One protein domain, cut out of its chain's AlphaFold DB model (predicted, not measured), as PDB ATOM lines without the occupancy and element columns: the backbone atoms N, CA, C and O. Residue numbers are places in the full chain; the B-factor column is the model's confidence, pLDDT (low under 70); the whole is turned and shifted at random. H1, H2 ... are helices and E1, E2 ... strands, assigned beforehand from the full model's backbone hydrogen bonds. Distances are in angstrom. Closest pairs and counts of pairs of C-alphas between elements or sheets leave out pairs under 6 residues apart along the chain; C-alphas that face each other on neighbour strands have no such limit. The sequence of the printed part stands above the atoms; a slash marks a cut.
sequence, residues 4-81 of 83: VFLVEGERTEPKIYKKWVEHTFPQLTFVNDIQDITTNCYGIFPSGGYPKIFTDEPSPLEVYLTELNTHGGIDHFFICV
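This is residues 4 to 81 of the 83 residues of an uncharacterized protein of Beggiatoa sp. SS (UniProt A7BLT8). A twisted sheet of four parallel strands forms the core, with H1 along one of its faces and H3 along the opposite face. The short helix H2 lies beyond the sheet and makes a corner with H3 through their link. The printed part has 78 residues, with three named helices and four named strands in the order E1 H1 E2 E3 H2 H3 E4; the sheet runs E2 E3 E1 E4, all parallel, and the class is mixed, helices and strands. It is compact, with a radius of gyration of the C-alphas of 12.3 A, and the C-alphas span 36 by 29 by 16 A.

E1, residues 4 to 7, is an inner strand. H1, residues 13 to 24, is on the sheet at a height of 8.3 A. It lies over E3, residues 41 to 46, and runs along the strands, at 15 degrees to E3 on the local plane; the closest C-alphas of H1 and E3 are those of Pro 14 and Ile 44, 6.1 A apart. H1 lies over E1 too, but only just, with 3 of its C-alphas falling on E1. E2, residues 29 to 31, is an edge strand parallel to E3 at 38 degrees, with N 42 and O 29 2.9 A apart, within hydrogen-bond range. E1, H1 and E2 make a split strand-helix-strand unit, two strands of one sheet running the same way with a helix between them in the chain and E3 between them in the sheet; its crossover is right-handed. E3 is staggered, pairing with E2 over residues 41 to 43 and with E1 over residues 43 to 46. E3 and E1 are parallel at 19 degrees, with N 45 and O 5 2.8 A apart, within hydrogen-bond range. H2, residues 52 to 55, is not on the sheet. H3, residues 60 to 71, touches H2 only at the corner by their link, with residues 60 to 61 alone; the closest C-alphas are those of Ile 53 and Pro 60, 5.2 A apart. H3 is on the face opposite H1, at a height of 10.3 A over the sheet, over E1 and along it at 6 degrees on the local plane. E4, residues 76 to 80, is the other edge strand, parallel to E1 at 8 degrees, with N 6 and O 78 2.8 A apart, within hydrogen-bond range. E3, H2, H3 and E4 make a second split unit, with E1 between its strands in the sheet and a right-handed crossover. In H1 and H3 every O i to N i+4 pair is within hydrogen-bond range; H2 is too short for such a pair, and its 1 O i to N i+3 pair is within range.

E1 begins at C-alpha 4, (131.838, 121.900, 154.861). H1 measures 16.0 A from first to last C-alpha, E3 17.1 A, H3 16.3 A and E4 12.7 A. H3 begins at C-alpha 60, (127.182, 110.592, 148.927), and E4 ends at C-alpha 80, (135.667, 112.793, 158.714).

The two C-alphas farthest apart are those of Pro 26 and Glu 57, at 36.3 A. The printed part has no cut and no long link; E2 to E3 is a short link of 9 residues, and the other links are tight. The mean pLDDT of the printed part is 92.1, and no printed residue is under 70.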
ATOM      1  N   VAL A   4     132.762 123.021 155.040       96.88
ATOM      2  CA  VAL A   4     131.838 121.900 154.861       96.88
ATOM      3  C   VAL A   4     132.472 120.637 155.406       96.88
ATOM      4  O   VAL A   4     133.601 120.310 155.056       96.88
ATOM      5  N   PHE A   5     131.735 119.933 156.256       96.06
ATOM      6  CA  PHE A   5     132.139 118.656 156.828       96.06
ATOM      7  C   PHE A   5     131.214 117.559 156.308       96.06
ATOM      8  O   PHE A   5     130.007 117.628 156.532       96.06
ATOM      9  N   LEU A   6     131.779 116.547 155.657       94.69
ATOM     10  CA  LEU A   6     131.126 115.272 155.385       94.69
ATOM     11  C   LEU A   6     131.578 114.281 156.460       94.69
ATOM     12  O   LEU A   6     132.765 113.966 156.542       94.69
ATOM     13  N   VAL A   7     130.653 113.842 157.306       93.88
ATOM     14  CA  VAL A   7     130.939 112.997 158.476       93.88
ATOM     15  C   VAL A   7     130.326 111.618 158.292       93.88
ATOM     16  O   VAL A   7     129.247 111.494 157.716       93.88
ATOM     17  N   GLU A   8     130.991 110.575 158.767       89.69
ATOM     18  CA  GLU A   8     130.508 109.205 158.630       89.69
ATOM     19  C   GLU A   8     129.246 108.966 159.474       89.69
ATOM     20  O   GLU A   8     128.229 108.455 158.986       89.69
ATOM     21  N   GLY A   9     129.306 109.354 160.747       87.00
ATOM     22  CA  GLY A   9     128.278 109.084 161.736       87.00
ATOM     23  C   GLY A   9     127.087 110.038 161.657       87.00
ATOM     24  O   GLY A   9     127.216 111.256 161.615       87.00
ATOM     25  N   GLU A  10     125.872 109.500 161.765       85.75
ATOM     26  CA  GLU A  10     124.645 110.312 161.678       85.75
ATOM     27  C   GLU A  10     124.277 111.060 162.970       85.75
ATOM     28  O   GLU A  10     123.478 111.995 162.951       85.75
ATOM     29  N   ARG A  11     124.789 110.626 164.131       86.25
ATOM     30  CA  ARG A  11     124.243 111.050 165.440       86.25
ATOM     31  C   ARG A  11     125.229 111.759 166.349       86.25
ATOM     32  O   ARG A  11     124.871 112.772 166.953       86.25
ATOM     33  N   THR A  12     126.411 111.183 166.527       89.38
ATOM     34  CA  THR A  12     127.369 111.629 167.548       89.38
ATOM     35  C   THR A  12     128.331 112.654 166.968       89.38
ATOM     36  O   THR A  12     128.427 113.763 167.493       89.38
ATOM     37  N   GLU A  13     128.954 112.323 165.841       91.56
ATOM     38  CA  GLU A  13     129.890 113.184 165.117       91.56
ATOM     39  C   GLU A  13     129.322 114.577 164.804       91.56
ATOM     40  O   GLU A  13     129.950 115.551 165.225       91.56
ATOM     41  N   PRO A  14     128.113 114.742 164.215       93.38
ATOM     42  CA  PRO A  14     127.588 116.072 163.923       93.38
ATOM     43  C   PRO A  14     127.479 116.953 165.167       93.38
ATOM     44  O   PRO A  14     127.730 118.152 165.106       93.38
ATOM     45  N   LYS A  15     127.143 116.368 166.324       94.56
ATOM     46  CA  LYS A  15     127.013 117.109 167.586       94.56
ATOM     47  C   LYS A  15     128.371 117.538 168.132       94.56
ATOM     48  O   LYS A  15     128.504 118.673 168.588       94.56
ATOM     49  N   ILE A  16     129.353 116.637 168.096       94.56
ATOM     50  CA  ILE A  16     130.708 116.906 168.588       94.56
ATOM     51  C   ILE A  16     131.384 117.942 167.693       94.56
ATOM     52  O   ILE A  16     131.830 118.974 168.195       94.56
ATOM     53  N   TYR A  17     131.393 117.721 166.376       95.62
ATOM     54  CA  TYR A  17     132.000 118.650 165.427       95.62
ATOM     55  C   TYR A  17     131.312 120.008 165.446       95.62
ATOM     56  O   TYR A  17     131.998 121.026 165.452       95.62
ATOM     57  N   LYS A  18     129.980 120.055 165.581       96.50
ATOM     58  CA  LYS A  18     129.268 121.325 165.743       96.50
ATOM     59  C   LYS A  18     129.785 122.104 166.947       96.50
ATOM     60  O   LYS A  18     130.120 123.273 166.802       96.50
ATOM     61  N   LYS A  19     129.889 121.465 168.118       97.44
ATOM     62  CA  LYS A  19     130.383 122.124 169.335       97.44
ATOM     63  C   LYS A  19     131.845 122.541 169.232       97.44
ATOM     64  O   LYS A  19     132.205 123.610 169.716       97.44
ATOM     65  N   TRP A  20     132.673 121.722 168.593       97.12
ATOM     66  CA  TRP A  20     134.074 122.044 168.354       97.12
ATOM     67  C   TRP A  20     134.240 123.260 167.429       97.12
ATOM     68  O   TRP A  20     135.014 124.162 167.757       97.12
ATOM     69  N   VAL A  21     133.479 123.337 166.331       97.06
ATOM     70  CA  VAL A  21     133.505 124.490 165.416       97.06
ATOM     71  C   VAL A  21     132.966 125.747 166.099       97.06
ATOM     72  O   VAL A  21     133.634 126.775 166.041       97.06
ATOM     73  N   GLU A  22     131.836 125.661 166.815       96.81
ATOM     74  CA  GLU A  22     131.271 126.789 167.586       96.81
ATOM     75  C   GLU A  22     132.284 127.371 168.586       96.81
ATOM     76  O   GLU A  22     132.330 128.582 168.794       96.81
ATOM     77  N   HIS A  23     133.098 126.516 169.215       97.69
ATOM     78  CA  HIS A  23     134.114 126.946 170.173       97.69
ATOM     79  C   HIS A  23     135.363 127.532 169.500       97.69
ATOM     80  O   HIS A  23     135.892 128.543 169.954       97.69
ATOM     81  N   THR A  24     135.846 126.888 168.435       97.81
ATOM     82  CA  THR A  24     137.127 127.231 167.792       97.81
ATOM     83  C   THR A  24     136.994 128.427 166.849       97.81
ATOM     84  O   THR A  24     137.913 129.234 166.730       97.81
ATOM     85  N   PHE A  25     135.840 128.557 166.193       96.75
ATOM     86  CA  PHE A  25     135.557 129.577 165.188       96.75
ATOM     87  C   PHE A  25     134.206 130.251 165.483       96.75
ATOM     88  O   PHE A  25     133.247 130.077 164.728       96.75
ATOM     89  N   PRO A  26     134.104 131.037 166.572       96.19
ATOM     90  CA  PRO A  26     132.837 131.615 167.034       96.19
ATOM     91  C   PRO A  26     132.189 132.590 166.038       96.19
ATOM     92  O   PRO A  26     131.022 132.939 166.180       96.19
ATOM     93  N   GLN A  27     132.940 133.050 165.036       96.94
ATOM     94  CA  GLN A  27     132.445 133.885 163.946       96.94
ATOM     95  C   GLN A  27     131.674 133.108 162.867       96.94
ATOM     96  O   GLN A  27     131.074 133.744 162.001       96.94
ATOM     97  N   LEU A  28     131.736 131.771 162.863       97.69
ATOM     98  CA  LEU A  28     131.056 130.950 161.865       97.69
ATOM     99  C   LEU A  28     129.608 130.659 162.265       97.69
ATOM    100  O   LEU A  28     129.316 130.297 163.403       97.69
ATOM    101  N   THR A  29     128.704 130.760 161.297       97.88
ATOM    102  CA  THR A  29     127.276 130.478 161.458       97.88
ATOM    103  C   THR A  29     126.950 129.089 160.923       97.88
ATOM    104  O   THR A  29     127.260 128.773 159.776       97.88
ATOM    105  N   PHE A  30     126.317 128.258 161.747       97.56
ATOM    106  CA  PHE A  30     125.886 126.925 161.333       97.56
ATOM    107  C   PHE A  30     124.717 126.997 160.351       97.56
ATOM    108  O   PHE A  30     123.736 127.692 160.619       97.56
ATOM    109  N   VAL A  31     124.783 126.207 159.283       96.94
ATOM    110  CA  VAL A  31     123.693 126.004 158.325       96.94
ATOM    111  C   VAL A  31     123.422 124.514 158.113       96.94
ATOM    112  O   VAL A  31     124.303 123.680 158.326       96.94
ATOM    113  N   ASN A  32     122.188 124.175 157.734       94.38
ATOM    114  CA  ASN A  32     121.773 122.784 157.504       94.38
ATOM    115  C   ASN A  32     121.822 122.377 156.026       94.38
ATOM    116  O   ASN A  32     121.639 121.200 155.733       94.38
ATOM    117  N   ASP A  33     122.037 123.331 155.122       92.62
ATOM    118  CA  ASP A  33     122.058 123.130 153.678       92.62
ATOM    119  C   ASP A  33     123.298 123.822 153.094       92.62
ATOM    120  O   ASP A  33     123.696 124.893 153.561       92.62
ATOM    121  N   ILE A  34     123.928 123.209 152.090       92.25
ATOM    122  CA  ILE A  34     125.062 123.810 151.375       92.25
ATOM    123  C   ILE A  34     124.624 125.106 150.693       92.25
ATOM    124  O   ILE A  34     125.400 126.055 150.661       92.25
ATOM    125  N   GLN A  35     123.382 125.175 150.208       92.69
ATOM    126  CA  GLN A  35     122.844 126.355 149.526       92.69
ATOM    127  C   GLN A  35     122.724 127.583 150.443       92.69
ATOM    128  O   GLN A  35     122.666 128.713 149.961       92.69
ATOM    129  N   ASP A  36     122.712 127.379 151.762       94.81
ATOM    130  CA  ASP A  36     122.659 128.458 152.753       94.81
ATOM    131  C   ASP A  36     124.059 129.002 153.111       94.81
ATOM    132  O   ASP A  36     124.190 129.974 153.866       94.81
ATOM    133  N   ILE A  37     125.134 128.389 152.599       95.00
ATOM    134  CA  ILE A  37     126.509 128.811 152.875       95.00
ATOM    135  C   ILE A  37     126.807 130.093 152.102       95.00
ATOM    136  O   ILE A  37     126.979 130.089 150.894       95.00
ATOM    137  N   THR A  38     126.946 131.216 152.801       95.06
ATOM    138  CA  THR A  38     127.222 132.508 152.151       95.06
ATOM    139  C   THR A  38     128.556 133.085 152.591       95.06
ATOM    140  O   THR A  38     129.545 133.032 151.864       95.06
ATOM    141  N   THR A  39     128.632 133.661 153.786       95.62
ATOM    142  CA  THR A  39     129.865 134.244 154.322       95.62
ATOM    143  C   THR A  39     129.999 133.898 155.787       95.62
ATOM    144  O   THR A  39     129.120 134.215 156.580       95.62
ATOM    145  N   ASN A  40     131.148 133.319 156.146       97.19
ATOM    146  CA  ASN A  40     131.418 132.862 157.508       97.19
ATOM    147  C   ASN A  40     130.378 131.830 157.956       97.19
ATOM    148  O   ASN A  40     129.806 131.946 159.034       97.19
ATOM    149  N   CYS A  41     130.126 130.832 157.113       97.81
ATOM    150  CA  CYS A  41     129.186 129.754 157.394       97.81
ATOM    151  C   CYS A  41     129.908 128.415 157.552       97.81
ATOM    152  O   CYS A  41     131.023 128.225 157.067       97.81
ATOM    153  N   TYR A  42     129.260 127.456 158.206       98.06
ATOM    154  CA  TYR A  42     129.687 126.067 158.144       98.06
ATOM    155  C   TYR A  42     128.509 125.098 158.144       98.06
ATOM    156  O   TYR A  42     127.498 125.348 158.801       98.06
ATOM    157  N   GLY A  43     128.662 123.983 157.436       97.00
ATOM    158  CA  GLY A  43     127.690 122.890 157.392       97.00
ATOM    159  C   GLY A  43     128.327 121.560 157.784       97.00
ATOM    160  O   GLY A  43     129.507 121.331 157.516       97.00
ATOM    161  N   ILE A  44     127.555 120.693 158.444       96.69
ATOM    162  CA  ILE A  44     127.986 119.340 158.817       96.69
ATOM    163  C   ILE A  44     126.939 118.350 158.328       96.69
ATOM    164  O   ILE A  44     125.788 118.397 158.763       96.69
ATOM    165  N   PHE A  45     127.367 117.445 157.459       94.31
ATOM    166  CA  PHE A  45     126.503 116.576 156.684       94.31
ATOM    167  C   PHE A  45     126.890 115.114 156.904       94.31
ATOM    168  O   PHE A  45     128.023 114.739 156.608       94.31
ATOM    169  N   PRO A  46     125.993 114.277 157.441       91.81
ATOM    170  CA  PRO A  46     126.272 112.861 157.600       91.81
ATOM    171  C   PRO A  46     126.157 112.110 156.266       91.81
ATOM    172  O   PRO A  46     125.236 112.352 155.489       91.81
ATOM    173  N   SER A  47     127.065 111.167 156.019       87.81
ATOM    174  CA  SER A  47     127.140 110.376 154.783       87.81
ATOM    175  C   SER A  47     126.448 109.011 154.865       87.81
ATOM    176  O   SER A  47     126.502 108.242 153.908       87.81
ATOM    177  N   GLY A  48     125.845 108.671 156.008       81.88
ATOM    178  CA  GLY A  48     125.146 107.397 156.214       81.88
ATOM    179  C   GLY A  48     126.049 106.205 156.557       81.88
ATOM    180  O   GLY A  48     125.596 105.059 156.479       81.88
ATOM    181  N   GLY A  49     127.297 106.458 156.959       82.44
ATOM    182  CA  GLY A  49     128.246 105.434 157.401       82.44
ATOM    183  C   GLY A  49     129.157 104.865 156.308       82.44
ATOM    184  O   GLY A  49     128.909 105.009 155.107       82.44
ATOM    185  N   TYR A  50     130.204 104.153 156.729       80.38
ATOM    186  CA  TYR A  50     130.965 103.260 155.860       80.38
ATOM    187  C   TYR A  50     130.207 101.931 155.635       80.38
ATOM    188  O   TYR A  50     129.578 101.410 156.561       80.38
ATOM    189  N   PRO A  51     130.233 101.335 154.426       83.81
ATOM    190  CA  PRO A  51     130.911 101.797 153.211       83.81
ATOM    191  C   PRO A  51     130.066 102.736 152.333       83.81
ATOM    192  O   PRO A  51     130.545 103.172 151.288       83.81
ATOM    193  N   LYS A  52     128.833 103.068 152.747       84.94
ATOM    194  CA  LYS A  52     127.831 103.774 151.925       84.94
ATOM    195  C   LYS A  52     128.303 105.105 151.363       84.94
ATOM    196  O   LYS A  52     127.961 105.422 150.231       84.94
ATOM    197  N   ILE A  53     129.143 105.830 152.105       84.94
ATOM    198  CA  ILE A  53     129.798 107.063 151.637       84.94
ATOM    199  C   ILE A  53     130.488 106.909 150.265       84.94
ATOM    200  O   ILE A  53     130.563 107.889 149.527       84.94
ATOM    201  N   PHE A  54     130.945 105.696 149.920       83.81
ATOM    202  CA  PHE A  54     131.609 105.369 148.654       83.81
ATOM    203  C   PHE A  54     130.810 104.433 147.742       83.81
ATOM    204  O   PHE A  54     131.078 104.409 146.547       83.81
ATOM    205  N   THR A  55     129.929 103.592 148.292       85.19
ATOM    206  CA  THR A  55     129.365 102.451 147.545       85.19
ATOM    207  C   THR A  55     127.945 102.641 147.043       85.19
ATOM    208  O   THR A  55     127.507 101.852 146.208       85.19
ATOM    209  N   ASP A  56     127.200 103.603 147.585       84.19
ATOM    210  CA  ASP A  56     125.881 103.926 147.036       84.19
ATOM    211  C   ASP A  56     126.065 104.632 145.678       84.19
ATOM    212  O   ASP A  56     127.106 105.232 145.437       84.19
ATOM    213  N   GLU A  57     125.090 104.532 144.771       84.88
ATOM    214  CA  GLU A  57     125.189 105.078 143.407       84.88
ATOM    215  C   GLU A  57     123.999 106.018 143.124       84.88
ATOM    216  O   GLU A  57     122.858 105.542 143.050       84.88
ATOM    217  N   PRO A  58     124.223 107.340 142.960       82.50
ATOM    218  CA  PRO A  58     125.511 108.031 143.099       82.50
ATOM    219  C   PRO A  58     125.983 108.059 144.558       82.50
ATOM    220  O   PRO A  58     125.161 108.119 145.480       82.50
ATOM    221  N   SER A  59     127.299 108.044 144.773       89.00
ATOM    222  CA  SER A  59     127.828 108.014 146.138       89.00
ATOM    223  C   SER A  59     127.576 109.347 146.845       89.00
ATOM    224  O   SER A  59     127.643 110.403 146.205       89.00
ATOM    225  N   PRO A  60     127.317 109.355 148.169       88.19
ATOM    226  CA  PRO A  60     127.182 110.592 148.927       88.19
ATOM    227  C   PRO A  60     128.354 111.540 148.672       88.19
ATOM    228  O   PRO A  60     128.143 112.725 148.431       88.19
ATOM    229  N   LEU A  61     129.584 111.021 148.634       90.25
ATOM    230  CA  LEU A  61     130.764 111.826 148.339       90.25
ATOM    231  C   LEU A  61     130.678 112.530 146.973       90.25
ATOM    232  O   LEU A  61     130.959 113.723 146.891       90.25
ATOM    233  N   GLU A  62     130.283 111.828 145.910       91.06
ATOM    234  CA  GLU A  62     130.158 112.415 144.568       91.06
ATOM    235  C   GLU A  62     129.054 113.466 144.487       91.06
ATOM    236  O   GLU A  62     129.240 114.504 143.844       91.06
ATOM    237  N   VAL A  63     127.928 113.223 145.165       88.94
ATOM    238  CA  VAL A  63     126.832 114.192 145.267       88.94
ATOM    239  C   VAL A  63     127.341 115.474 145.926       88.94
ATOM    240  O   VAL A  63     127.262 116.540 145.317       88.94
ATOM    241  N   TYR A  64     127.970 115.369 147.102       90.31
ATOM    242  CA  TYR A  64     128.517 116.528 147.812       90.31
ATOM    243  C   TYR A  64     129.603 117.244 146.998       90.31
ATOM    244  O   TYR A  64     129.579 118.467 146.893       90.31
ATOM    245  N   LEU A  65     130.532 116.528 146.357       91.06
ATOM    246  CA  LEU A  65     131.556 117.155 145.511       91.06
ATOM    247  C   LEU A  65     130.946 117.920 144.329       91.06
ATOM    248  O   LEU A  65     131.425 119.000 143.976       91.06
ATOM    249  N   THR A  66     129.887 117.385 143.724       91.81
ATOM    250  CA  THR A  66     129.172 118.051 142.630       91.81
ATOM    251  C   THR A  66     128.468 119.314 143.126       91.81
ATOM    252  O   THR A  66     128.593 120.373 142.505       91.81
ATOM    253  N   GLU A  67     127.782 119.241 144.269       90.75
ATOM    254  CA  GLU A  67     127.104 120.390 144.874       90.75
ATOM    255  C   GLU A  67     128.086 121.497 145.264       90.75
ATOM    256  O   GLU A  67     127.863 122.658 144.927       90.75
ATOM    257  N   LEU A  68     129.212 121.150 145.893       91.12
ATOM    258  CA  LEU A  68     130.234 122.113 146.310       91.12
ATOM    259  C   LEU A  68     130.873 122.829 145.116       91.12
ATOM    260  O   LEU A  68     131.053 124.048 145.154       91.12
ATOM    261  N   ASN A  69     131.170 122.092 144.041       90.25
ATOM    262  CA  ASN A  69     131.683 122.676 142.799       90.25
ATOM    263  C   ASN A  69     130.659 123.591 142.116       90.25
ATOM    264  O   ASN A  69     131.044 124.578 141.491       90.25
ATOM    265  N   THR A  70     129.366 123.276 142.231       91.62
ATOM    266  CA  THR A  70     128.284 124.077 141.638       91.62
ATOM    267  C   THR A  70     128.011 125.347 142.441       91.62
ATOM    268  O   THR A  70     127.813 126.412 141.861       91.62
ATOM    269  N   HIS A  71     128.011 125.242 143.768       91.31
ATOM    270  CA  HIS A  71     127.740 126.350 144.676       91.31
ATOM    271  C   HIS A  71     128.896 127.369 144.704       91.31
ATOM    272  O   HIS A  71     128.674 128.578 144.651       91.31
ATOM    273  N   GLY A  72     130.146 126.893 144.749       87.75
ATOM    274  CA  GLY A  72     131.328 127.749 144.880       87.75
ATOM    275  C   GLY A  72     131.451 128.407 146.262       87.75
ATOM    276  O   GLY A  72     130.681 128.134 147.177       87.75
ATOM    277  N   GLY A  73     132.469 129.248 146.463       91.00
ATOM    278  CA  GLY A  73     132.634 130.003 147.717       91.00
ATOM    279  C   GLY A  73     132.904 129.154 148.968       91.00
ATOM    280  O   GLY A  73     132.776 129.667 150.075       91.00
ATOM    281  N   ILE A  74     133.265 127.880 148.813       94.69
ATOM    282  CA  ILE A  74     133.676 126.995 149.907       94.69
ATOM    283  C   ILE A  74     135.194 127.067 150.043       94.69
ATOM    284  O   ILE A  74     135.911 126.808 149.079       94.69
ATOM    285  N   ASP A  75     135.684 127.407 151.234       95.44
ATOM    286  CA  ASP A  75     137.123 127.541 151.481       95.44
ATOM    287  C   ASP A  75     137.757 126.196 151.856       95.44
ATOM    288  O   ASP A  75     138.889 125.907 151.472       95.44
ATOM    289  N   HIS A  76     137.029 125.364 152.609       95.31
ATOM    290  CA  HIS A  76     137.521 124.066 153.065       95.31
ATOM    291  C   HIS A  76     136.424 123.002 153.075       95.31
ATOM    292  O   HIS A  76     135.339 123.214 153.623       95.31
ATOM    293  N   PHE A  77     136.756 121.834 152.527       95.06
ATOM    294  CA  PHE A  77     135.947 120.624 152.587       95.06
ATOM    295  C   PHE A  77     136.683 119.552 153.397       95.06
ATOM    296  O   PHE A  77     137.827 119.212 153.093       95.06
ATOM    297  N   PHE A  78     136.030 119.043 154.437       94.44
ATOM    298  CA  PHE A  78     136.559 118.043 155.357       94.44
ATOM    299  C   PHE A  78     135.783 116.739 155.198       94.44
ATOM    300  O   PHE A  78     134.554 116.749 155.196       94.44
ATOM    301  N   ILE A  79     136.503 115.621 155.123       91.69
ATOM    302  CA  ILE A  79     135.935 114.273 155.188       91.69
ATOM    303  C   ILE A  79     136.383 113.672 156.520       91.69
ATOM    304  O   ILE A  79     137.584 113.549 156.768       91.69
ATOM    305  N   CYS A  80     135.429 113.346 157.384       90.50
ATOM    306  CA  CYS A  80     135.667 112.793 158.714       90.50
ATOM    307  C   CYS A  80     135.140 111.356 158.756       90.50
ATOM    308  O   CYS A  80     133.938 111.145 158.624       90.50
ATOM    309  N   VAL A  81     136.048 110.393 158.905       86.88
ATOM    310  CA  VAL A  81     135.763 108.951 158.937       86.88
ATOM    311  C   VAL A  81     136.421 108.328 160.164       86.88
ATOM    312  O   VAL A  81     137.550 108.703 160.499       86.88
TER     313      VAL A  81